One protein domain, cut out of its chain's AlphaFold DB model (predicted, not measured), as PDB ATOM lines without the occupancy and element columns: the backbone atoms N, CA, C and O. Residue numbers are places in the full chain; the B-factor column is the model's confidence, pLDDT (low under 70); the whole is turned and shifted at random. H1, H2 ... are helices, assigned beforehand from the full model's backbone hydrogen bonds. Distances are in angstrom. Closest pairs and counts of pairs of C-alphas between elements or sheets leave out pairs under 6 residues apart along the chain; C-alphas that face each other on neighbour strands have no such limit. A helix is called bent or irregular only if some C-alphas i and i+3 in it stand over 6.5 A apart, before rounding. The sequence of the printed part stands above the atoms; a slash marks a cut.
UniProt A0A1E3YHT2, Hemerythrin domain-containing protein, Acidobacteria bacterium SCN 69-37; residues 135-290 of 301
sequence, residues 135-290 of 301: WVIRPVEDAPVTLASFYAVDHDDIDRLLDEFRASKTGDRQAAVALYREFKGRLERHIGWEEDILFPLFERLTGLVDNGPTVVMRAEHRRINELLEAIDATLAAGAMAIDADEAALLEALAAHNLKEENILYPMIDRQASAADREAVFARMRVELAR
ATOM      1  N   TRP A 135     144.663 151.911 121.255       41.59
ATOM      2  CA  TRP A 135     146.065 152.291 121.082       41.59
ATOM      3  C   TRP A 135     146.754 151.754 119.821       41.59
ATOM      4  O   TRP A 135     147.736 151.014 119.901       41.59
ATOM      5  N   VAL A 136     146.253 152.122 118.646       41.78
ATOM      6  CA  VAL A 136     146.923 151.810 117.381       41.78
ATOM      7  C   VAL A 136     147.821 152.988 117.004       41.78
ATOM      8  O   VAL A 136     147.329 154.083 116.749       41.78
ATOM      9  N   ILE A 137     149.142 152.772 116.928       44.56
ATOM     10  CA  ILE A 137     150.055 153.692 116.219       44.56
ATOM     11  C   ILE A 137     149.574 153.741 114.778       44.56
ATOM     12  O   ILE A 137     149.814 152.792 114.029       44.56
ATOM     13  N   ARG A 138     148.872 154.811 114.400       43.81
ATOM     14  CA  ARG A 138     148.444 155.020 113.019       43.81
ATOM     15  C   ARG A 138     149.685 155.381 112.200       43.81
ATOM     16  O   ARG A 138     150.281 156.430 112.445       43.81
ATOM     17  N   PRO A 139     150.130 154.530 111.259       41.91
ATOM     18  CA  PRO A 139     151.090 154.987 110.272       41.91
ATOM     19  C   PRO A 139     150.391 156.071 109.446       41.91
ATOM     20  O   PRO A 139     149.281 155.853 108.965       41.91
ATOM     21  N   VAL A 140     151.025 157.232 109.278       46.41
ATOM     22  CA  VAL A 140     150.610 158.177 108.238       46.41
ATOM     23  C   VAL A 140     150.884 157.482 106.909       46.41
ATOM     24  O   VAL A 140     152.041 157.297 106.528       46.41
ATOM     25  N   GLU A 141     149.833 156.996 106.254       41.50
ATOM     26  CA  GLU A 141     149.949 156.360 104.945       41.50
ATOM     27  C   GLU A 141     150.546 157.374 103.945       41.50
ATOM     28  O   GLU A 141     150.112 158.523 103.862       41.50
ATOM     29  N   ASP A 142     151.585 156.928 103.227       39.97
ATOM     30  CA  ASP A 142     152.291 157.587 102.112       39.97
ATOM     31  C   ASP A 142     153.414 158.621 102.380       39.97
ATOM     32  O   ASP A 142     153.884 159.269 101.442       39.97
ATOM     33  N   ALA A 143     153.986 158.707 103.587       40.88
ATOM     34  CA  ALA A 143     155.271 159.402 103.808       40.88
ATOM     35  C   ALA A 143     156.190 158.614 104.759       40.88
ATOM     36  O   ALA A 143     155.685 157.884 105.612       40.88
ATOM     37  N   PRO A 144     157.535 158.721 104.663       51.31
ATOM     38  CA  PRO A 144     158.402 158.144 105.684       51.31
ATOM     39  C   PRO A 144     158.094 158.845 107.010       51.31
ATOM     40  O   PRO A 144     158.504 159.988 107.196       51.31
ATOM     41  N   VAL A 145     157.340 158.174 107.891       65.69
ATOM     42  CA  VAL A 145     156.910 158.703 109.192       65.69
ATOM     43  C   VAL A 145     158.149 159.219 109.916       65.69
ATOM     44  O   VAL A 145     159.048 158.450 110.272       65.69
ATOM     45  N   THR A 146     158.246 160.538 110.055       86.19
ATOM     46  CA  THR A 146     159.290 161.146 110.874       86.19
ATOM     47  C   THR A 146     158.817 161.132 112.317       86.19
ATOM     48  O   THR A 146     157.609 161.109 112.574       86.19
ATOM     49  N   LEU A 147     159.750 161.135 113.266       89.31
ATOM     50  CA  LEU A 147     159.392 161.173 114.681       89.31
ATOM     51  C   LEU A 147     158.576 162.436 114.967       89.31
ATOM     52  O   LEU A 147     157.515 162.333 115.573       89.31
ATOM     53  N   ALA A 148     158.978 163.584 114.409       88.81
ATOM     54  CA  ALA A 148     158.235 164.834 114.552       88.81
ATOM     55  C   ALA A 148     156.788 164.730 114.046       88.81
ATOM     56  O   ALA A 148     155.872 165.157 114.739       88.81
ATOM     57  N   SER A 149     156.557 164.128 112.871       86.94
ATOM     58  CA  SER A 149     155.193 163.974 112.342       86.94
ATOM     59  C   SER A 149     154.313 163.054 113.189       86.94
ATOM     60  O   SER A 149     153.116 163.294 113.292       86.94
ATOM     61  N   PHE A 150     154.891 162.013 113.796       90.75
ATOM     62  CA  PHE A 150     154.147 161.116 114.675       90.75
ATOM     63  C   PHE A 150     153.777 161.818 115.984       90.75
ATOM     64  O   PHE A 150     152.607 161.830 116.351       90.75
ATOM     65  N   TYR A 151     154.759 162.418 116.662       92.62
ATOM     66  CA  TYR A 151     154.537 163.060 117.956       92.62
ATOM     67  C   TYR A 151     153.637 164.300 117.849       92.62
ATOM     68  O   TYR A 151     152.836 164.520 118.744       92.62
ATOM     69  N   ALA A 152     153.664 165.039 116.734       88.75
ATOM     70  CA  ALA A 152     152.709 166.128 116.498       88.75
ATOM     71  C   ALA A 152     151.252 165.630 116.433       88.75
ATOM     72  O   ALA A 152     150.364 166.223 117.032       88.75
ATOM     73  N   VAL A 153     151.002 164.503 115.754       87.38
ATOM     74  CA  VAL A 153     149.667 163.877 115.747       87.38
ATOM     75  C   VAL A 153     149.300 163.355 117.141       87.38
ATOM     76  O   VAL A 153     148.147 163.438 117.551       87.38
ATOM     77  N   ASP A 154     150.278 162.836 117.885       91.62
ATOM     78  CA  ASP A 154     150.091 162.398 119.271       91.62
ATOM     79  C   ASP A 154     149.677 163.561 120.191       91.62
ATOM     80  O   ASP A 154     148.759 163.402 120.995       91.62
ATOM     81  N   HIS A 155     150.293 164.738 120.025       93.81
ATOM     82  CA  HIS A 155     149.914 165.973 120.715       93.81
ATOM     83  C   HIS A 155     148.505 166.430 120.350       93.81
ATOM     84  O   HIS A 155     147.717 166.698 121.255       93.81
ATOM     85  N   ASP A 156     148.150 166.443 119.060       90.31
ATOM     86  CA  ASP A 156     146.795 166.791 118.613       90.31
ATOM     87  C   ASP A 156     145.732 165.888 119.279       90.31
ATOM     88  O   ASP A 156     144.668 166.358 119.700       90.31
ATOM     89  N   ASP A 157     146.019 164.588 119.415       88.62
ATOM     90  CA  ASP A 157     145.139 163.629 120.093       88.62
ATOM     91  C   ASP A 157     145.026 163.905 121.607       88.62
ATOM     92  O   ASP A 157     143.928 163.820 122.169       88.62
ATOM     93  N   ILE A 158     146.138 164.236 122.274       93.75
ATOM     94  CA  ILE A 158     146.169 164.600 123.703       93.75
ATOM     95  C   ILE A 158     145.371 165.885 123.950       93.75
ATOM     96  O   ILE A 158     144.524 165.917 124.848       93.75
ATOM     97  N   ASP A 159     145.593 166.914 123.133       92.88
ATOM     98  CA  ASP A 159     144.915 168.206 123.231       92.88
ATOM     99  C   ASP A 159     143.408 168.057 123.015       92.88
ATOM    100  O   ASP A 159     142.605 168.618 123.767       92.88
ATOM    101  N   ARG A 160     142.998 167.223 122.049       94.75
ATOM    102  CA  ARG A 160     141.585 166.898 121.831       94.75
ATOM    103  C   ARG A 160     140.944 166.287 123.079       94.75
ATOM    104  O   ARG A 160     139.858 166.718 123.467       94.75
ATOM    105  N   LEU A 161     141.588 165.300 123.708       92.81
ATOM    106  CA  LEU A 161     141.070 164.665 124.928       92.81
ATOM    107  C   LEU A 161     140.967 165.666 126.087       92.81
ATOM    108  O   LEU A 161     139.980 165.656 126.830       92.81
ATOM    109  N   LEU A 162     141.953 166.557 126.222       94.69
ATOM    110  CA  LEU A 162     141.932 167.617 127.226       94.69
ATOM    111  C   LEU A 162     140.769 168.587 126.986       94.69
ATOM    112  O   LEU A 162     140.019 168.894 127.913       94.69
ATOM    113  N   ASP A 163     140.557 169.032 125.752       94.31
ATOM    114  CA  ASP A 163     139.453 169.929 125.408       94.31
ATOM    115  C   ASP A 163     138.075 169.276 125.595       94.31
ATOM    116  O   ASP A 163     137.148 169.917 126.103       94.31
ATOM    117  N   GLU A 164     137.933 167.991 125.258       92.75
ATOM    118  CA  GLU A 164     136.717 167.212 125.519       92.75
ATOM    119  C   GLU A 164     136.430 167.110 127.024       92.75
ATOM    120  O   GLU A 164     135.306 167.390 127.465       92.75
ATOM    121  N   PHE A 165     137.449 166.799 127.833       94.06
ATOM    122  CA  PHE A 165     137.339 166.829 129.290       94.06
ATOM    123  C   PHE A 165     136.865 168.203 129.780       94.06
ATOM    124  O   PHE A 165     135.862 168.298 130.498       94.06
ATOM    125  N   ARG A 166     137.516 169.283 129.343       93.12
ATOM    126  CA  ARG A 166     137.210 170.657 129.767       93.12
ATOM    127  C   ARG A 166     135.788 171.076 129.412       93.12
ATOM    128  O   ARG A 166     135.099 171.671 130.244       93.12
ATOM    129  N   ALA A 167     135.322 170.723 128.216       91.56
ATOM    130  CA  ALA A 167     133.955 170.985 127.772       91.56
ATOM    131  C   ALA A 167     132.912 170.219 128.606       91.56
ATOM    132  O   ALA A 167     131.821 170.732 128.868       91.56
ATOM    133  N   SER A 168     133.251 169.010 129.061       90.12
ATOM    134  CA  SER A 168     132.353 168.157 129.847       90.12
ATOM    135  C   SER A 168     132.228 168.550 131.329       90.12
ATOM    136  O   SER A 168     131.267 168.130 131.978       90.12
ATOM    137  N   LYS A 169     133.116 169.409 131.868       84.56
ATOM    138  CA  LYS A 169     133.163 169.779 133.306       84.56
ATOM    139  C   LYS A 169     131.856 170.344 133.876       84.56
ATOM    140  O   LYS A 169     131.624 170.245 135.078       84.56
ATOM    141  N   THR A 170     131.012 170.951 133.039       83.19
ATOM    142  CA  THR A 170     129.714 171.535 133.449       83.19
ATOM    143  C   THR A 170     128.531 170.568 133.319       83.19
ATOM    144  O   THR A 170     127.411 170.916 133.693       83.19
ATOM    145  N   GLY A 171     128.772 169.372 132.780       82.50
ATOM    146  CA  GLY A 171     127.771 168.342 132.527       82.50
ATOM    147  C   GLY A 171     127.888 167.159 133.486       82.50
ATOM    148  O   GLY A 171     127.932 167.317 134.705       82.50
ATOM    149  N   ASP A 172     127.894 165.951 132.928       87.69
ATOM    150  CA  ASP A 172     128.011 164.713 133.694       87.69
ATOM    151  C   ASP A 172     129.430 164.552 134.269       87.69
ATOM    152  O   ASP A 172     130.392 164.297 133.541       87.69
ATOM    153  N   ARG A 173     129.546 164.658 135.599       89.25
ATOM    154  CA  ARG A 173     130.806 164.468 136.333       89.25
ATOM    155  C   ARG A 173     131.459 163.124 136.016       89.25
ATOM    156  O   ARG A 173     132.680 163.062 135.906       89.25
ATOM    157  N   GLN A 174     130.685 162.044 135.938       90.19
ATOM    158  CA  GLN A 174     131.243 160.712 135.727       90.19
ATOM    159  C   GLN A 174     131.870 160.611 134.336       90.19
ATOM    160  O   GLN A 174     132.981 160.096 134.209       90.19
ATOM    161  N   ALA A 175     131.192 161.156 133.325       89.88
ATOM    162  CA  ALA A 175     131.727 161.253 131.971       89.88
ATOM    163  C   ALA A 175     132.987 162.135 131.922       89.88
ATOM    164  O   ALA A 175     133.986 161.733 131.332       89.88
ATOM    165  N   ALA A 176     132.984 163.282 132.611       92.62
ATOM    166  CA  ALA A 176     134.147 164.165 132.677       92.62
ATOM    167  C   ALA A 176     135.367 163.483 133.312       92.62
ATOM    168  O   ALA A 176     136.470 163.541 132.778       92.62
ATOM    169  N   VAL A 177     135.176 162.772 134.426       93.81
ATOM    170  CA  VAL A 177     136.261 162.024 135.078       93.81
ATOM    171  C   VAL A 177     136.769 160.879 134.194       93.81
ATOM    172  O   VAL A 177     137.958 160.569 134.232       93.81
ATOM    173  N   ALA A 178     135.907 160.246 133.393       92.62
ATOM    174  CA  ALA A 178     136.337 159.226 132.437       92.62
ATOM    175  C   ALA A 178     137.229 159.821 131.333       92.62
ATOM    176  O   ALA A 178     138.322 159.303 131.115       92.62
ATOM    177  N   LEU A 179     136.815 160.940 130.728       93.25
ATOM    178  CA  LEU A 179     137.607 161.669 129.727       93.25
ATOM    179  C   LEU A 179     138.948 162.143 130.296       93.25
ATOM    180  O   LEU A 179     139.984 161.982 129.658       93.25
ATOM    181  N   TYR A 180     138.956 162.658 131.529       96.00
ATOM    182  CA  TYR A 180     140.195 163.043 132.201       96.00
ATOM    183  C   TYR A 180     141.160 161.863 132.371       96.00
ATOM    184  O   TYR A 180     142.353 162.009 132.125       96.00
ATOM    185  N   ARG A 181     140.666 160.683 132.770       95.75
ATOM    186  CA  ARG A 181     141.517 159.488 132.910       95.75
ATOM    187  C   ARG A 181     142.093 159.032 131.576       95.75
ATOM    188  O   ARG A 181     143.224 158.556 131.544       95.75
ATOM    189  N   GLU A 182     141.326 159.164 130.500       94.06
ATOM    190  CA  GLU A 182     141.791 158.863 129.149       94.06
ATOM    191  C   GLU A 182     142.884 159.841 128.704       94.06
ATOM    192  O   GLU A 182     143.972 159.400 128.331       94.06
ATOM    193  N   PHE A 183     142.645 161.149 128.852       97.25
ATOM    194  CA  PHE A 183     143.643 162.205 128.650       97.25
ATOM    195  C   PHE A 183     144.927 161.927 129.442       97.25
ATOM    196  O   PHE A 183     146.013 161.857 128.867       97.25
ATOM    197  N   LYS A 184     144.800 161.706 130.756       97.19
ATOM    198  CA  LYS A 184     145.931 161.458 131.651       97.19
ATOM    199  C   LYS A 184     146.736 160.240 131.195       97.19
ATOM    200  O   LYS A 184     147.947 160.331 131.033       97.19
ATOM    201  N   GLY A 185     146.064 159.119 130.927       94.25
ATOM    202  CA  GLY A 185     146.725 157.897 130.470       94.25
ATOM    203  C   GLY A 185     147.388 158.030 129.092       94.25
ATOM    204  O   GLY A 185     148.335 157.295 128.801       94.25
ATOM    205  N   ARG A 186     146.914 158.950 128.240       94.25
ATOM    206  CA  ARG A 186     147.544 159.306 126.958       94.25
ATOM    207  C   ARG A 186     148.815 160.103 127.155       94.25
ATOM    208  O   ARG A 186     149.841 159.708 126.607       94.25
ATOM    209  N   LEU A 187     148.751 161.133 127.986       97.25
ATOM    210  CA  LEU A 187     149.886 161.988 128.296       97.25
ATOM    211  C   LEU A 187     150.997 161.237 129.050       97.25
ATOM    212  O   LEU A 187     152.155 161.313 128.662       97.25
ATOM    213  N   GLU A 188     150.668 160.437 130.068       96.25
ATOM    214  CA  GLU A 188     151.674 159.650 130.804       96.25
ATOM    215  C   GLU A 188     152.392 158.640 129.897       96.25
ATOM    216  O   GLU A 188     153.591 158.403 130.034       96.25
ATOM    217  N   ARG A 189     151.669 158.046 128.942       94.19
ATOM    218  CA  ARG A 189     152.257 157.121 127.969       94.19
ATOM    219  C   ARG A 189     153.166 157.834 126.979       94.19
ATOM    220  O   ARG A 189     154.226 157.303 126.665       94.19
ATOM    221  N   HIS A 190     152.732 158.991 126.494       95.94
ATOM    222  CA  HIS A 190     153.533 159.854 125.640       95.94
ATOM    223  C   HIS A 190     154.872 160.174 126.313       95.94
ATOM    224  O   HIS A 190     155.919 159.804 125.788       95.94
ATOM    225  N   ILE A 191     154.818 160.712 127.537       97.38
ATOM    226  CA  ILE A 191     155.994 161.013 128.365       97.38
ATOM    227  C   ILE A 191     156.866 159.763 128.555       97.38
ATOM    228  O   ILE A 191     158.090 159.828 128.445       97.38
ATOM    229  N   GLY A 192     156.251 158.603 128.803       96.00
ATOM    230  CA  GLY A 192     156.966 157.332 128.923       96.00
ATOM    231  C   GLY A 192     157.753 156.968 127.661       96.00
ATOM    232  O   GLY A 192     158.932 156.629 127.744       96.00
ATOM    233  N   TRP A 193     157.153 157.092 126.473       96.38
ATOM    234  CA  TRP A 193     157.872 156.856 125.216       96.38
ATOM    235  C   TRP A 193     159.039 157.809 125.025       96.38
ATOM    236  O   TRP A 193     160.104 157.406 124.544       96.38
ATOM    237  N   GLU A 194     158.864 159.062 125.412       97.19
ATOM    238  CA  GLU A 194     159.932 160.031 125.313       97.19
ATOM    239  C   GLU A 194     161.085 159.694 126.251       97.19
ATOM    240  O   GLU A 194     162.226 159.577 125.803       97.19
ATOM    241  N   GLU A 195     160.807 159.450 127.528       97.31
ATOM    242  CA  GLU A 195     161.847 159.190 128.519       97.31
ATOM    243  C   GLU A 195     162.545 157.837 128.336       97.31
ATOM    244  O   GLU A 195     163.769 157.764 128.494       97.31
ATOM    245  N   ASP A 196     161.808 156.787 127.966       96.38
ATOM    246  CA  ASP A 196     162.326 155.415 127.924       96.38
ATOM    247  C   ASP A 196     162.868 154.999 126.549       96.38
ATOM    248  O   ASP A 196     163.633 154.022 126.437       96.38
ATOM    249  N   ILE A 197     162.477 155.711 125.485       95.50
ATOM    250  CA  ILE A 197     162.806 155.356 124.098       95.50
ATOM    251  C   ILE A 197     163.478 156.520 123.369       95.50
ATOM    252  O   ILE A 197     164.592 156.353 122.857       95.50
ATOM    253  N   LEU A 198     162.833 157.688 123.313       95.62
ATOM    254  CA  LEU A 198     163.276 158.792 122.462       95.62
ATOM    255  C   LEU A 198     164.506 159.522 123.016       95.62
ATOM    256  O   LEU A 198     165.488 159.717 122.297       95.62
ATOM    257  N   PHE A 199     164.494 159.901 124.292       96.94
ATOM    258  CA  PHE A 199     165.596 160.604 124.943       96.94
ATOM    259  C   PHE A 199     166.864 159.738 124.998       96.94
ATOM    260  O   PHE A 199     167.917 160.252 124.623       96.94
ATOM    261  N   PRO A 200     166.808 158.423 125.306       96.56
ATOM    262  CA  PRO A 200     167.978 157.552 125.207       96.56
ATOM    263  C   PRO A 200     168.541 157.438 123.783       96.56
ATOM    264  O   PRO A 200     169.754 157.303 123.602       96.56
ATOM    265  N   LEU A 201     167.689 157.487 122.748       95.25
ATOM    266  CA  LEU A 201     168.150 157.589 121.360       95.25
ATOM    267  C   LEU A 201     168.894 158.908 121.136       95.25
ATOM    268  O   LEU A 201     170.021 158.890 120.646       95.25
ATOM    269  N   PHE A 202     168.288 160.035 121.506       94.19
ATOM    270  CA  PHE A 202     168.886 161.356 121.328       94.19
ATOM    271  C   PHE A 202     170.231 161.496 122.053       94.19
ATOM    272  O   PHE A 202     171.212 161.961 121.472       94.19
ATOM    273  N   GLU A 203     170.297 161.056 123.306       95.69
ATOM    274  CA  GLU A 203     171.501 161.078 124.138       95.69
ATOM    275  C   GLU A 203     172.612 160.219 123.533       95.69
ATOM    276  O   GLU A 203     173.760 160.652 123.467       95.69
ATOM    277  N   ARG A 204     172.274 159.036 123.000       95.62
ATOM    278  CA  ARG A 204     173.233 158.184 122.285       95.62
ATOM    279  C   ARG A 204     173.763 158.845 121.012       95.62
ATOM    280  O   ARG A 204     174.948 158.716 120.722       95.62
ATOM    281  N   LEU A 205     172.899 159.509 120.243       90.94
ATOM    282  CA  LEU A 205     173.279 160.155 118.980       90.94
ATOM    283  C   LEU A 205     174.135 161.412 119.197       90.94
ATOM    284  O   LEU A 205     175.036 161.680 118.407       90.94
ATOM    285  N   THR A 206     173.864 162.172 120.260       89.19
ATOM    286  CA  THR A 206     174.488 163.484 120.507       89.19
ATOM    287  C   THR A 206     175.614 163.461 121.541       89.19
ATOM    288  O   THR A 206     176.438 164.373 121.564       89.19
ATOM    289  N   GLY A 207     175.635 162.462 122.427       91.44
ATOM    290  CA  GLY A 207     176.491 162.429 123.616       91.44
ATOM    291  C   GLY A 207     176.064 163.392 124.736       91.44
ATOM    292  O   GLY A 207     176.772 163.510 125.735       91.44
ATOM    293  N   LEU A 208     174.933 164.094 124.597       89.31
ATOM    294  CA  LEU A 208     174.470 165.113 125.544       89.31
ATOM    295  C   LEU A 208     173.593 164.505 126.648       89.31
ATOM    296  O   LEU A 208     172.373 164.622 126.595       89.31
ATOM    297  N   VAL A 209     174.215 163.871 127.647       86.62
ATOM    298  CA  VAL A 209     173.500 163.161 128.730       86.62
ATOM    299  C   VAL A 209     173.184 164.074 129.925       86.62
ATOM    300  O   VAL A 209     172.022 164.327 130.216       86.62
ATOM    301  N   ASP A 210     174.204 164.623 130.594       80.19
ATOM    302  CA  ASP A 210     174.021 165.258 131.917       80.19
ATOM    303  C   ASP A 210     173.695 166.759 131.875       80.19
ATOM    304  O   ASP A 210     173.209 167.324 132.849       80.19
ATOM    305  N   ASN A 211     173.969 167.426 130.751       80.75
ATOM    306  CA  ASN A 211     173.715 168.863 130.554       80.75
ATOM    307  C   ASN A 211     172.962 169.122 129.237       80.75
ATOM    308  O   ASN A 211     173.110 170.172 128.612       80.75
ATOM    309  N   GLY A 212     172.226 168.110 128.775       84.06
ATOM    310  CA  GLY A 212     171.483 168.131 127.524       84.06
ATOM    311  C   GLY A 212     170.047 168.639 127.681       84.06
ATOM    312  O   GLY A 212     169.530 168.741 128.796       84.06
ATOM    313  N   PRO A 213     169.361 168.918 126.558       87.69
ATOM    314  CA  PRO A 213     167.960 169.340 126.570       87.69
ATOM    315  C   PRO A 213     167.040 168.320 127.258       87.69
ATOM    316  O   PRO A 213     166.096 168.718 127.931       87.69
ATOM    317  N   THR A 214     167.351 167.023 127.188       92.88
ATOM    318  CA  THR A 214     166.561 165.943 127.804       92.88
ATOM    319  C   THR A 214     166.511 166.017 129.334       92.88
ATOM    320  O   THR A 214     165.565 165.524 129.940       92.88
ATOM    321  N   VAL A 215     167.479 166.660 129.997       93.44
ATOM    322  CA  VAL A 215     167.435 166.889 131.456       93.44
ATOM    323  C   VAL A 215     166.348 167.901 131.816       93.44
ATOM    324  O   VAL A 215     165.615 167.705 132.787       93.44
ATOM    325  N   VAL A 216     166.229 168.964 131.016       93.19
ATOM    326  CA  VAL A 216     165.198 169.999 131.179       93.19
ATOM    327  C   VAL A 216     163.820 169.407 130.894       93.19
ATOM    328  O   VAL A 216     162.918 169.583 131.706       93.19
ATOM    329  N   MET A 217     163.686 168.633 129.814       96.56
ATOM    330  CA  MET A 217     162.428 167.963 129.461       96.56
ATOM    331  C   MET A 217     161.930 167.050 130.585       96.56
ATOM    332  O   MET A 217     160.810 167.217 131.049       96.56
ATOM    333  N   ARG A 218     162.794 166.190 131.146       97.69
ATOM    334  CA  ARG A 218     162.433 165.339 132.298       97.69
ATOM    335  C   ARG A 218     162.053 166.137 133.548       97.69
ATOM    336  O   ARG A 218     161.258 165.680 134.365       97.69
ATOM    337  N   ALA A 219     162.656 167.308 133.766       96.56
ATOM    338  CA  ALA A 219     162.263 168.175 134.876       96.56
ATOM    339  C   ALA A 219     160.853 168.743 134.682       96.56
ATOM    340  O   ALA A 219     160.092 168.832 135.645       96.56
ATOM    341  N   GLU A 220     160.490 169.066 133.448       97.94
ATOM    342  CA  GLU A 220     159.150 169.528 133.107       97.94
ATOM    343  C   GLU A 220     158.121 168.404 133.117       97.94
ATOM    344  O   GLU A 220     157.041 168.614 133.654       97.94
ATOM    345  N   HIS A 221     158.466 167.195 132.664       98.56
ATOM    346  CA  HIS A 221     157.614 166.014 132.830       98.56
ATOM    347  C   HIS A 221     157.277 165.758 134.295       98.56
ATOM    348  O   HIS A 221     156.117 165.535 134.633       98.56
ATOM    349  N   ARG A 222     158.264 165.858 135.198       98.44
ATOM    350  CA  ARG A 222     158.001 165.769 136.643       98.44
ATOM    351  C   ARG A 222     157.001 166.829 137.094       98.44
ATOM    352  O   ARG A 222     156.070 166.500 137.819       98.44
ATOM    353  N   ARG A 223     157.146 168.070 136.624       97.94
ATOM    354  CA  ARG A 223     156.209 169.152 136.949       97.94
ATOM    355  C   ARG A 223     154.800 168.899 136.397       97.94
ATOM    356  O   ARG A 223     153.824 169.176 137.088       97.94
ATOM    357  N   ILE A 224     154.691 168.383 135.175       98.56
ATOM    358  CA  ILE A 224     153.423 167.988 134.551       98.56
ATOM    359  C   ILE A 224     152.760 166.879 135.379       98.56
ATOM    360  O   ILE A 224     151.591 167.003 135.738       98.56
ATOM    361  N   ASN A 225     153.515 165.852 135.773       98.38
ATOM    362  CA  ASN A 225     153.015 164.749 136.595       98.38
ATOM    363  C   ASN A 225     152.546 165.215 137.984       98.38
ATOM    364  O   ASN A 225     151.472 164.812 138.418       98.38
ATOM    365  N   GLU A 226     153.268 166.127 138.646       98.25
ATOM    366  CA  GLU A 226     152.821 166.741 139.911       98.25
ATOM    367  C   GLU A 226     151.463 167.452 139.772       98.25
ATOM    368  O   GLU A 226     150.614 167.376 140.662       98.25
ATOM    369  N   LEU A 227     151.243 168.158 138.657       98.44
ATOM    370  CA  LEU A 227     149.974 168.839 138.379       98.44
ATOM    371  C   LEU A 227     148.846 167.837 138.108       98.44
ATOM    372  O   LEU A 227     147.730 168.020 138.593       98.44
ATOM    373  N   LEU A 228     149.135 166.754 137.382       98.31
ATOM    374  CA  LEU A 228     148.183 165.662 137.176       98.31
ATOM    375  C   LEU A 228     147.794 165.005 138.508       98.31
ATOM    376  O   LEU A 228     146.608 164.798 138.750       98.31
ATOM    377  N   GLU A 229     148.752 164.750 139.400       97.81
ATOM    378  CA  GLU A 229     148.492 164.200 140.737       97.81
ATOM    379  C   GLU A 229     147.601 165.119 141.594       97.81
ATOM    380  O   GLU A 229     146.708 164.641 142.301       97.81
ATOM    381  N   ALA A 230     147.793 166.440 141.513       97.69
ATOM    382  CA  ALA A 230     146.947 167.411 142.211       97.69
ATOM    383  C   ALA A 230     145.492 167.393 141.698       97.69
ATOM    384  O   ALA A 230     144.536 167.391 142.491       97.69
ATOM    385  N   ILE A 231     145.313 167.307 140.375       97.31
ATOM    386  CA  ILE A 231     143.992 167.169 139.750       97.31
ATOM    387  C   ILE A 231     143.350 165.837 140.167       97.31
ATOM    388  O   ILE A 231     142.194 165.828 140.598       97.31
ATOM    389  N   ASP A 232     144.096 164.731 140.120       97.00
ATOM    390  CA  ASP A 232     143.645 163.406 140.561       97.00
ATOM    391  C   ASP A 232     143.129 163.422 141.999       97.00
ATOM    392  O   ASP A 232     142.030 162.929 142.271       97.00
ATOM    393  N   ALA A 233     143.889 164.016 142.923       96.69
ATOM    394  CA  ALA A 233     143.505 164.110 144.328       96.69
ATOM    395  C   ALA A 233     142.170 164.855 144.496       96.69
ATOM    396  O   ALA A 233     141.283 164.411 145.235       96.69
ATOM    397  N   THR A 234     141.986 165.951 143.758       96.25
ATOM    398  CA  THR A 234     140.754 166.750 143.790       96.25
ATOM    399  C   THR A 234     139.562 165.990 143.204       96.25
ATOM    400  O   THR A 234     138.465 165.988 143.780       96.25
ATOM    401  N   LEU A 235     139.758 165.293 142.081       94.50
ATOM    402  CA  LEU A 235     138.713 164.491 141.446       94.50
ATOM    403  C   LEU A 235     138.336 163.266 142.295       94.50
ATOM    404  O   LEU A 235     137.146 162.945 142.408       94.50
ATOM    405  N   ALA A 236     139.309 162.618 142.940       93.50
ATOM    406  CA  ALA A 236     139.090 161.502 143.860       93.50
ATOM    407  C   ALA A 236     138.295 161.923 145.106       93.50
ATOM    408  O   ALA A 236     137.453 161.163 145.585       93.50
ATOM    409  N   ALA A 237     138.485 163.159 145.579       94.25
ATOM    410  CA  ALA A 237     137.712 163.743 146.676       94.25
ATOM    411  C   ALA A 237     136.263 164.119 146.297       94.25
ATOM    412  O   ALA A 237     135.508 164.597 147.142       94.25
ATOM    413  N   GLY A 238     135.847 163.925 145.040       90.56
ATOM    414  CA  GLY A 238     134.488 164.250 144.600       90.56
ATOM    415  C   GLY A 238     134.286 165.713 144.183       90.56
ATOM    416  O   GLY A 238     133.163 166.090 143.848       90.56
ATOM    417  N   ALA A 239     135.344 166.531 144.145       89.50
ATOM    418  CA  ALA A 239     135.284 167.934 143.729       89.50
ATOM    419  C   ALA A 239     135.607 168.116 142.231       89.50
ATOM    420  O   ALA A 239     136.198 167.236 141.604       89.50
ATOM    421  N   MET A 240     135.160 169.229 141.630       88.00
ATOM    422  CA  MET A 240     135.542 169.688 140.271       88.00
ATOM    423  C   MET A 240     136.305 171.023 140.305       88.00
ATOM    424  O   MET A 240     136.514 171.642 139.267       88.00
ATOM    425  N   ALA A 241     136.688 171.507 141.489       91.00
ATOM    426  CA  ALA A 241     137.371 172.787 141.662       91.00
ATOM    427  C   ALA A 241     138.871 172.659 141.334       91.00
ATOM    428  O   ALA A 241     139.709 172.777 142.219       91.00
ATOM    429  N   ILE A 242     139.180 172.368 140.071       94.25
ATOM    430  CA  ILE A 242     140.536 172.092 139.564       94.25
ATOM    431  C   ILE A 242     141.072 173.201 138.652       94.25
ATOM    432  O   ILE A 242     142.144 173.055 138.082       94.25
ATOM    433  N   ASP A 243     140.334 174.303 138.480       94.25
ATOM    434  CA  ASP A 243     140.632 175.307 137.448       94.25
ATOM    435  C   ASP A 243     142.039 175.917 137.581       94.25
ATOM    436  O   ASP A 243     142.653 176.263 136.575       94.25
ATOM    437  N   ALA A 244     142.563 176.036 138.806       95.44
ATOM    438  CA  ALA A 244     143.914 176.541 139.048       95.44
ATOM    439  C   ALA A 244     144.998 175.547 138.593       95.44
ATOM    440  O   ALA A 244     145.913 175.936 137.867       95.44
ATOM    441  N   ASP A 245     144.875 174.275 138.981       96.44
ATOM    442  CA  ASP A 245     145.826 173.225 138.599       96.44
ATOM    443  C   ASP A 245     145.744 172.926 137.096       96.44
ATOM    444  O   ASP A 245     146.766 172.750 136.441       96.44
ATOM    445  N   GLU A 246     144.539 172.957 136.519       96.19
ATOM    446  CA  GLU A 246     144.321 172.833 135.076       96.19
ATOM    447  C   GLU A 246     144.970 173.984 134.298       96.19
ATOM    448  O   GLU A 246     145.627 173.743 133.288       96.19
ATOM    449  N   ALA A 247     144.816 175.232 134.752       97.00
ATOM    450  CA  ALA A 247     145.456 176.374 134.104       97.00
ATOM    451  C   ALA A 247     146.988 176.260 134.140       97.00
ATOM    452  O   ALA A 247     147.644 176.512 133.130       97.00
ATOM    453  N   ALA A 248     147.548 175.828 135.274       97.81
ATOM    454  CA  ALA A 248     148.980 175.583 135.405       97.81
ATOM    455  C   ALA A 248     149.459 174.422 134.514       97.81
ATOM    456  O   ALA A 248     150.543 174.504 133.938       97.81
ATOM    457  N   LEU A 249     148.656 173.362 134.367       98.25
ATOM    458  CA  LEU A 249     148.947 172.241 133.470       98.25
ATOM    459  C   LEU A 249     148.961 172.686 132.006       98.25
ATOM    460  O   LEU A 249     149.899 172.362 131.288       98.25
ATOM    461  N   LEU A 250     147.966 173.465 131.578       97.19
ATOM    462  CA  LEU A 250     147.895 174.009 130.218       97.19
ATOM    463  C   LEU A 250     149.102 174.894 129.890       97.19
ATOM    464  O   LEU A 250     149.655 174.798 128.798       97.19
ATOM    465  N   GLU A 251     149.523 175.747 130.824       95.69
ATOM    466  CA  GLU A 251     150.715 176.581 130.647       95.69
ATOM    467  C   GLU A 251     151.988 175.732 130.538       95.69
ATOM    468  O   GLU A 251     152.807 175.963 129.645       95.69
ATOM    469  N   ALA A 252     152.135 174.729 131.412       97.06
ATOM    470  CA  ALA A 252     153.271 173.815 131.390       97.06
ATOM    471  C   ALA A 252     153.345 173.046 130.063       97.06
ATOM    472  O   ALA A 252     154.390 173.078 129.417       97.06
ATOM    473  N   LEU A 253     152.238 172.437 129.624       97.25
ATOM    474  CA  LEU A 253     152.149 171.711 128.353       97.25
ATOM    475  C   LEU A 253     152.444 172.624 127.158       97.25
ATOM    476  O   LEU A 253     153.269 172.292 126.318       97.25
ATOM    477  N   ALA A 254     151.862 173.827 127.105       91.94
ATOM    478  CA  ALA A 254     152.104 174.749 125.995       91.94
ATOM    479  C   ALA A 254     153.589 175.139 125.863       91.94
ATOM    480  O   ALA A 254     154.133 175.182 124.758       91.94
ATOM    481  N   ALA A 255     154.259 175.428 126.984       85.62
ATOM    482  CA  ALA A 255     155.685 175.745 126.980       85.62
ATOM    483  C   ALA A 255     156.550 174.528 126.617       85.62
ATOM    484  O   ALA A 255     157.579 174.676 125.949       85.62
ATOM    485  N   HIS A 256     156.138 173.345 127.062       93.56
ATOM    486  CA  HIS A 256     156.805 172.074 126.841       93.56
ATOM    487  C   HIS A 256     156.753 171.640 125.369       93.56
ATOM    488  O   HIS A 256     157.803 171.598 124.715       93.56
ATOM    489  N   ASN A 257     155.544 171.502 124.817       91.81
ATOM    490  CA  ASN A 257     155.287 171.075 123.441       91.81
ATOM    491  C   ASN A 257     155.971 172.010 122.428       91.81
ATOM    492  O   ASN A 257     156.504 171.569 121.409       91.81
ATOM    493  N   LEU A 258     156.053 173.317 122.731       85.75
ATOM    494  CA  LEU A 258     156.766 174.284 121.888       85.75
ATOM    495  C   LEU A 258     158.234 173.882 121.668       85.75
ATOM    496  O   LEU A 258     158.751 174.039 120.560       85.75
ATOM    497  N   LYS A 259     158.926 173.396 122.703       88.50
ATOM    498  CA  LYS A 259     160.334 172.982 122.588       88.50
ATOM    499  C   LYS A 259     160.466 171.643 121.886       88.50
ATOM    500  O   LYS A 259     161.417 171.454 121.129       88.50
ATOM    501  N   GLU A 260     159.522 170.745 122.091       95.19
ATOM    502  CA  GLU A 260     159.524 169.440 121.441       95.19
ATOM    503  C   GLU A 260     159.372 169.558 119.938       95.19
ATOM    504  O   GLU A 260     160.265 169.162 119.182       95.19
ATOM    505  N   GLU A 261     158.302 170.215 119.509       90.38
ATOM    506  CA  GLU A 261     157.940 170.302 118.103       90.38
ATOM    507  C   GLU A 261     158.886 171.198 117.305       90.38
ATOM    508  O   GLU A 261     159.214 170.890 116.157       90.38
ATOM    509  N   ASN A 262     159.367 172.298 117.897       82.19
ATOM    510  CA  ASN A 262     160.193 173.262 117.165       82.19
ATOM    511  C   ASN A 262     161.697 173.009 117.293       82.19
ATOM    512  O   ASN A 262     162.471 173.533 116.486       82.19
ATOM    513  N   ILE A 263     162.134 172.243 118.296       83.38
ATOM    514  CA  ILE A 263     163.559 172.051 118.582       83.38
ATOM    515  C   ILE A 263     163.898 170.567 118.647       83.38
ATOM    516  O   ILE A 263     164.680 170.093 117.817       83.38
ATOM    517  N   LEU A 264     163.332 169.832 119.604       89.31
ATOM    518  CA  LEU A 264     163.810 168.497 119.951       89.31
ATOM    519  C   LEU A 264     163.535 167.468 118.850       89.31
ATOM    520  O   LEU A 264     164.484 166.865 118.343       89.31
ATOM    521  N   TYR A 265     162.283 167.299 118.419       93.31
ATOM    522  CA  TYR A 265     161.946 166.316 117.387       93.31
ATOM    523  C   TYR A 265     162.639 166.610 116.049       93.31
ATOM    524  O   TYR A 265     163.255 165.689 115.504       93.31
ATOM    525  N   PRO A 266     162.683 167.862 115.540       87.00
ATOM    526  CA  PRO A 266     163.455 168.174 114.336       87.00
ATOM    527  C   PRO A 266     164.957 167.895 114.487       87.00
ATOM    528  O   PRO A 266     165.629 167.524 113.521       87.00
ATOM    529  N   MET A 267     165.527 168.089 115.681       85.38
ATOM    530  CA  MET A 267     166.923 167.735 115.946       85.38
ATOM    531  C   MET A 267     167.154 166.225 115.937       85.38
ATOM    532  O   MET A 267     168.189 165.795 115.424       85.38
ATOM    533  N   ILE A 268     166.222 165.439 116.478       90.50
ATOM    534  CA  ILE A 268     166.300 163.976 116.461       90.50
ATOM    535  C   ILE A 268     166.151 163.466 115.028       90.50
ATOM    536  O   ILE A 268     167.006 162.712 114.575       90.50
ATOM    537  N   ASP A 269     165.150 163.929 114.277       91.00
ATOM    538  CA  ASP A 269     164.912 163.492 112.893       91.00
ATOM    539  C   ASP A 269     166.103 163.777 111.964       91.00
ATOM    540  O   ASP A 269     166.399 162.979 111.075       91.00
ATOM    541  N   ARG A 270     166.831 164.885 112.178       88.06
ATOM    542  CA  ARG A 270     168.049 165.209 111.408       88.06
ATOM    543  C   ARG A 270     169.223 164.269 111.682       88.06
ATOM    544  O   ARG A 270     170.107 164.164 110.836       88.06
ATOM    545  N   GLN A 271     169.265 163.641 112.853       89.12
ATOM    546  CA  GLN A 271     170.377 162.788 113.287       89.12
ATOM    547  C   GLN A 271     170.048 161.297 113.191       89.12
ATOM    548  O   GLN A 271     170.939 160.484 112.960       89.12
ATOM    549  N   ALA A 272     168.779 160.935 113.360       91.62
ATOM    550  CA  ALA A 272     168.322 159.559 113.372       91.62
ATOM    551  C   ALA A 272     168.323 158.959 111.960       91.62
ATOM    552  O   ALA A 272     167.714 159.475 111.014       91.62
ATOM    553  N   SER A 273     168.959 157.797 111.823       91.50
ATOM    554  CA  SER A 273     168.866 157.014 110.596       91.50
ATOM    555  C   SER A 273     167.445 156.461 110.397       91.50
ATOM    556  O   SER A 273     166.586 156.533 111.281       91.50
ATOM    557  N   ALA A 274     167.164 155.894 109.221       88.31
ATOM    558  CA  ALA A 274     165.903 155.180 109.003       88.31
ATOM    559  C   ALA A 274     165.761 153.971 109.948       88.31
ATOM    560  O   ALA A 274     164.679 153.738 110.478       88.31
ATOM    561  N   ALA A 275     166.865 153.262 110.216       89.38
ATOM    562  CA  ALA A 275     166.887 152.120 111.127       89.38
ATOM    563  C   ALA A 275     166.641 152.532 112.589       89.38
ATOM    564  O   ALA A 275     165.921 151.838 113.302       89.38
ATOM    565  N   ASP A 276     167.181 153.677 113.030       92.75
ATOM    566  CA  ASP A 276     166.892 154.210 114.370       92.75
ATOM    567  C   ASP A 276     165.397 154.514 114.531       92.75
ATOM    568  O   ASP A 276     164.790 154.124 115.528       92.75
ATOM    569  N   ARG A 277     164.787 155.166 113.533       91.38
ATOM    570  CA  ARG A 277     163.351 155.491 113.537       91.38
ATOM    571  C   ARG A 277     162.481 154.239 113.552       91.38
ATOM    572  O   ARG A 277     161.541 154.152 114.337       91.38
ATOM    573  N   GLU A 278     162.814 153.250 112.727       89.31
ATOM    574  CA  GLU A 278     162.115 151.964 112.716       89.31
ATOM    575  C   GLU A 278     162.207 151.257 114.076       89.31
ATOM    576  O   GLU A 278     161.196 150.766 114.582       89.31
ATOM    577  N   ALA A 279     163.385 151.263 114.709       90.25
ATOM    578  CA  ALA A 279     163.587 150.670 116.029       90.25
ATOM    579  C   ALA A 279     162.772 151.374 117.128       90.25
ATOM    580  O   ALA A 279     162.204 150.696 117.987       90.25
ATOM    581  N   VAL A 280     162.673 152.710 117.089       92.56
ATOM    582  CA  VAL A 280     161.818 153.483 118.007       92.56
ATOM    583  C   VAL A 280     160.363 153.048 117.866       92.56
ATOM    584  O   VAL A 280     159.766 152.592 118.843       92.56
ATOM    585  N   PHE A 281     159.811 153.089 116.651       90.50
ATOM    586  CA  PHE A 281     158.414 152.713 116.433       90.50
ATOM    587  C   PHE A 281     158.144 151.244 116.766       90.50
ATOM    588  O   PHE A 281     157.096 150.925 117.325       90.50
ATOM    589  N   ALA A 282     159.079 150.339 116.473       87.69
ATOM    590  CA  ALA A 282     158.959 148.940 116.865       87.69
ATOM    591  C   ALA A 282     158.857 148.789 118.391       87.69
ATOM    592  O   ALA A 282     158.000 148.048 118.875       87.69
ATOM    593  N   ARG A 283     159.674 149.524 119.156       89.12
ATOM    594  CA  ARG A 283     159.637 149.483 120.622       89.12
ATOM    595  C   ARG A 283     158.348 150.079 121.189       89.12
ATOM    596  O   ARG A 283     157.747 149.458 122.060       89.12
ATOM    597  N   MET A 284     157.869 151.193 120.637       89.56
ATOM    598  CA  MET A 284     156.585 151.790 121.035       89.56
ATOM    599  C   MET A 284     155.419 150.818 120.809       89.56
ATOM    600  O   MET A 284     154.590 150.633 121.697       89.56
ATOM    601  N   ARG A 285     155.383 150.105 119.669       85.56
ATOM    602  CA  ARG A 285     154.362 149.068 119.402       85.56
ATOM    603  C   ARG A 285     154.387 147.933 120.426       85.56
ATOM    604  O   ARG A 285     153.332 147.429 120.799       85.56
ATOM    605  N   VAL A 286     155.572 147.521 120.878       81.25
ATOM    606  CA  VAL A 286     155.702 146.482 121.912       81.25
ATOM    607  C   VAL A 286     155.147 146.967 123.247       81.25
ATOM    608  O   VAL A 286     154.442 146.212 123.913       81.25
ATOM    609  N   GLU A 287     155.418 148.213 123.636       78.88
ATOM    610  CA  GLU A 287     154.873 148.779 124.876       78.88
ATOM    611  C   GLU A 287     153.354 148.940 124.829       78.88
ATOM    612  O   GLU A 287     152.682 148.656 125.816       78.88
ATOM    613  N   LEU A 288     152.796 149.265 123.662       74.50
ATOM    614  CA  LEU A 288     151.346 149.294 123.452       74.50
ATOM    615  C   LEU A 288     150.664 147.942 123.623       74.50
ATOM    616  O   LEU A 288     149.537 147.879 124.108       74.50
ATOM    617  N   ALA A 289     151.341 146.868 123.223       64.19
ATOM    618  CA  ALA A 289     150.815 145.515 123.319       64.19
ATOM    619  C   ALA A 289     150.909 144.926 124.738       64.19
ATOM    620  O   ALA A 289     150.348 143.856 124.991       64.19
ATOM    621  N   ARG A 290     151.615 145.577 125.678       54.06
ATOM    622  CA  ARG A 290     151.715 145.091 127.059       54.06
ATOM    623  C   ARG A 290     150.459 145.476 127.853       54.06
ATOM    624  O   ARG A 290     150.141 146.658 127.952       54.06
TER     625      ARG A 290
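This is residues 135 to 290 of the 301 residues of the protein "Hemerythrin domain-containing protein" of Acidobacteria bacterium SCN 69-37 (UniProt A0A1E3YHT2). Four long helices or arms, H1, H2a, H3 and H4, lie side by side as a ring of four in an up-and-down bundle, with H2b prolonging H2 nearly straight at one end. At that end H5 folds back outside the bundle, close to H1, H2a and H2b, and residues 135 to 146 lie outside the bundle as a loose lead-in. The printed part has 156 residues with five named helices, H1 to H5 in chain order, and no named strand; the class is all helix. It is compact, with a radius of gyration of the C-alphas of 16.6 A and spans of 48 by 36 by 27 A.

Residues 135 to 146 belong to no named element. H1 is residues 147 to 168, 31.8 A long, from C-alpha 147 at (159.392, 161.173, 114.681). H2, residues 173 to 206, was assigned as one helix by its hydrogen bonds but is bent, with C-alphas 196 and 199 6.8 A apart. Its arms are H2a, residues 173 to 196, 33.9 A, and H2b, residues 199 to 206. H3 is residues 213 to 236, 34.6 A. H4 is residues 243 to 271, 40.3 A, with a kink of 35 degrees near residue 259; it is irregular, with C-alphas 262 and 265 7.2 A apart. H5, residues 274 to 288, ends with C-alpha 288 at (151.346, 149.294, 123.452).

In the bundle, each of H1, H2a, H3 and H4 runs against the one before it. H1 and H2a form a helical hairpin and touch at a shallow tilt of 20 degrees, the closest C-alphas being those of Leu 161 and Phe 183, 5.2 A apart. H2a touches H3, with the closest C-alphas at Ile 191 and His 221, 6.9 A. H3 and H4 form a second helical hairpin at a shallow tilt of 29 degrees, closest at C-alphas 227 and 245, 6.0 A. H4 touches H1 with residues 257 to 269 alone, closest at the C-alphas of Tyr 265 and Ala 148, 4.9 A. H1 and H3 are apart, as are H2a and H4. H2a and H2b stand at a shallow tilt of 30 degrees. H5 is close to H2a but not clearly touching, with the C-alphas of Met 284 and Trp 193 the closest at 6.7 A. In H1, H2a, H2b, H3 and H5 every O i to N i+4 pair is within hydrogen-bond range; in H4, 21 of 25 are.

The C-alphas of Gly 171 and Gly 207 are the two farthest apart, 49.9 A. The printed part has no cut, and no link between its helices is long. Its mean pLDDT is 88.5, with residues 135 to 145 and 289 to 290 under 70.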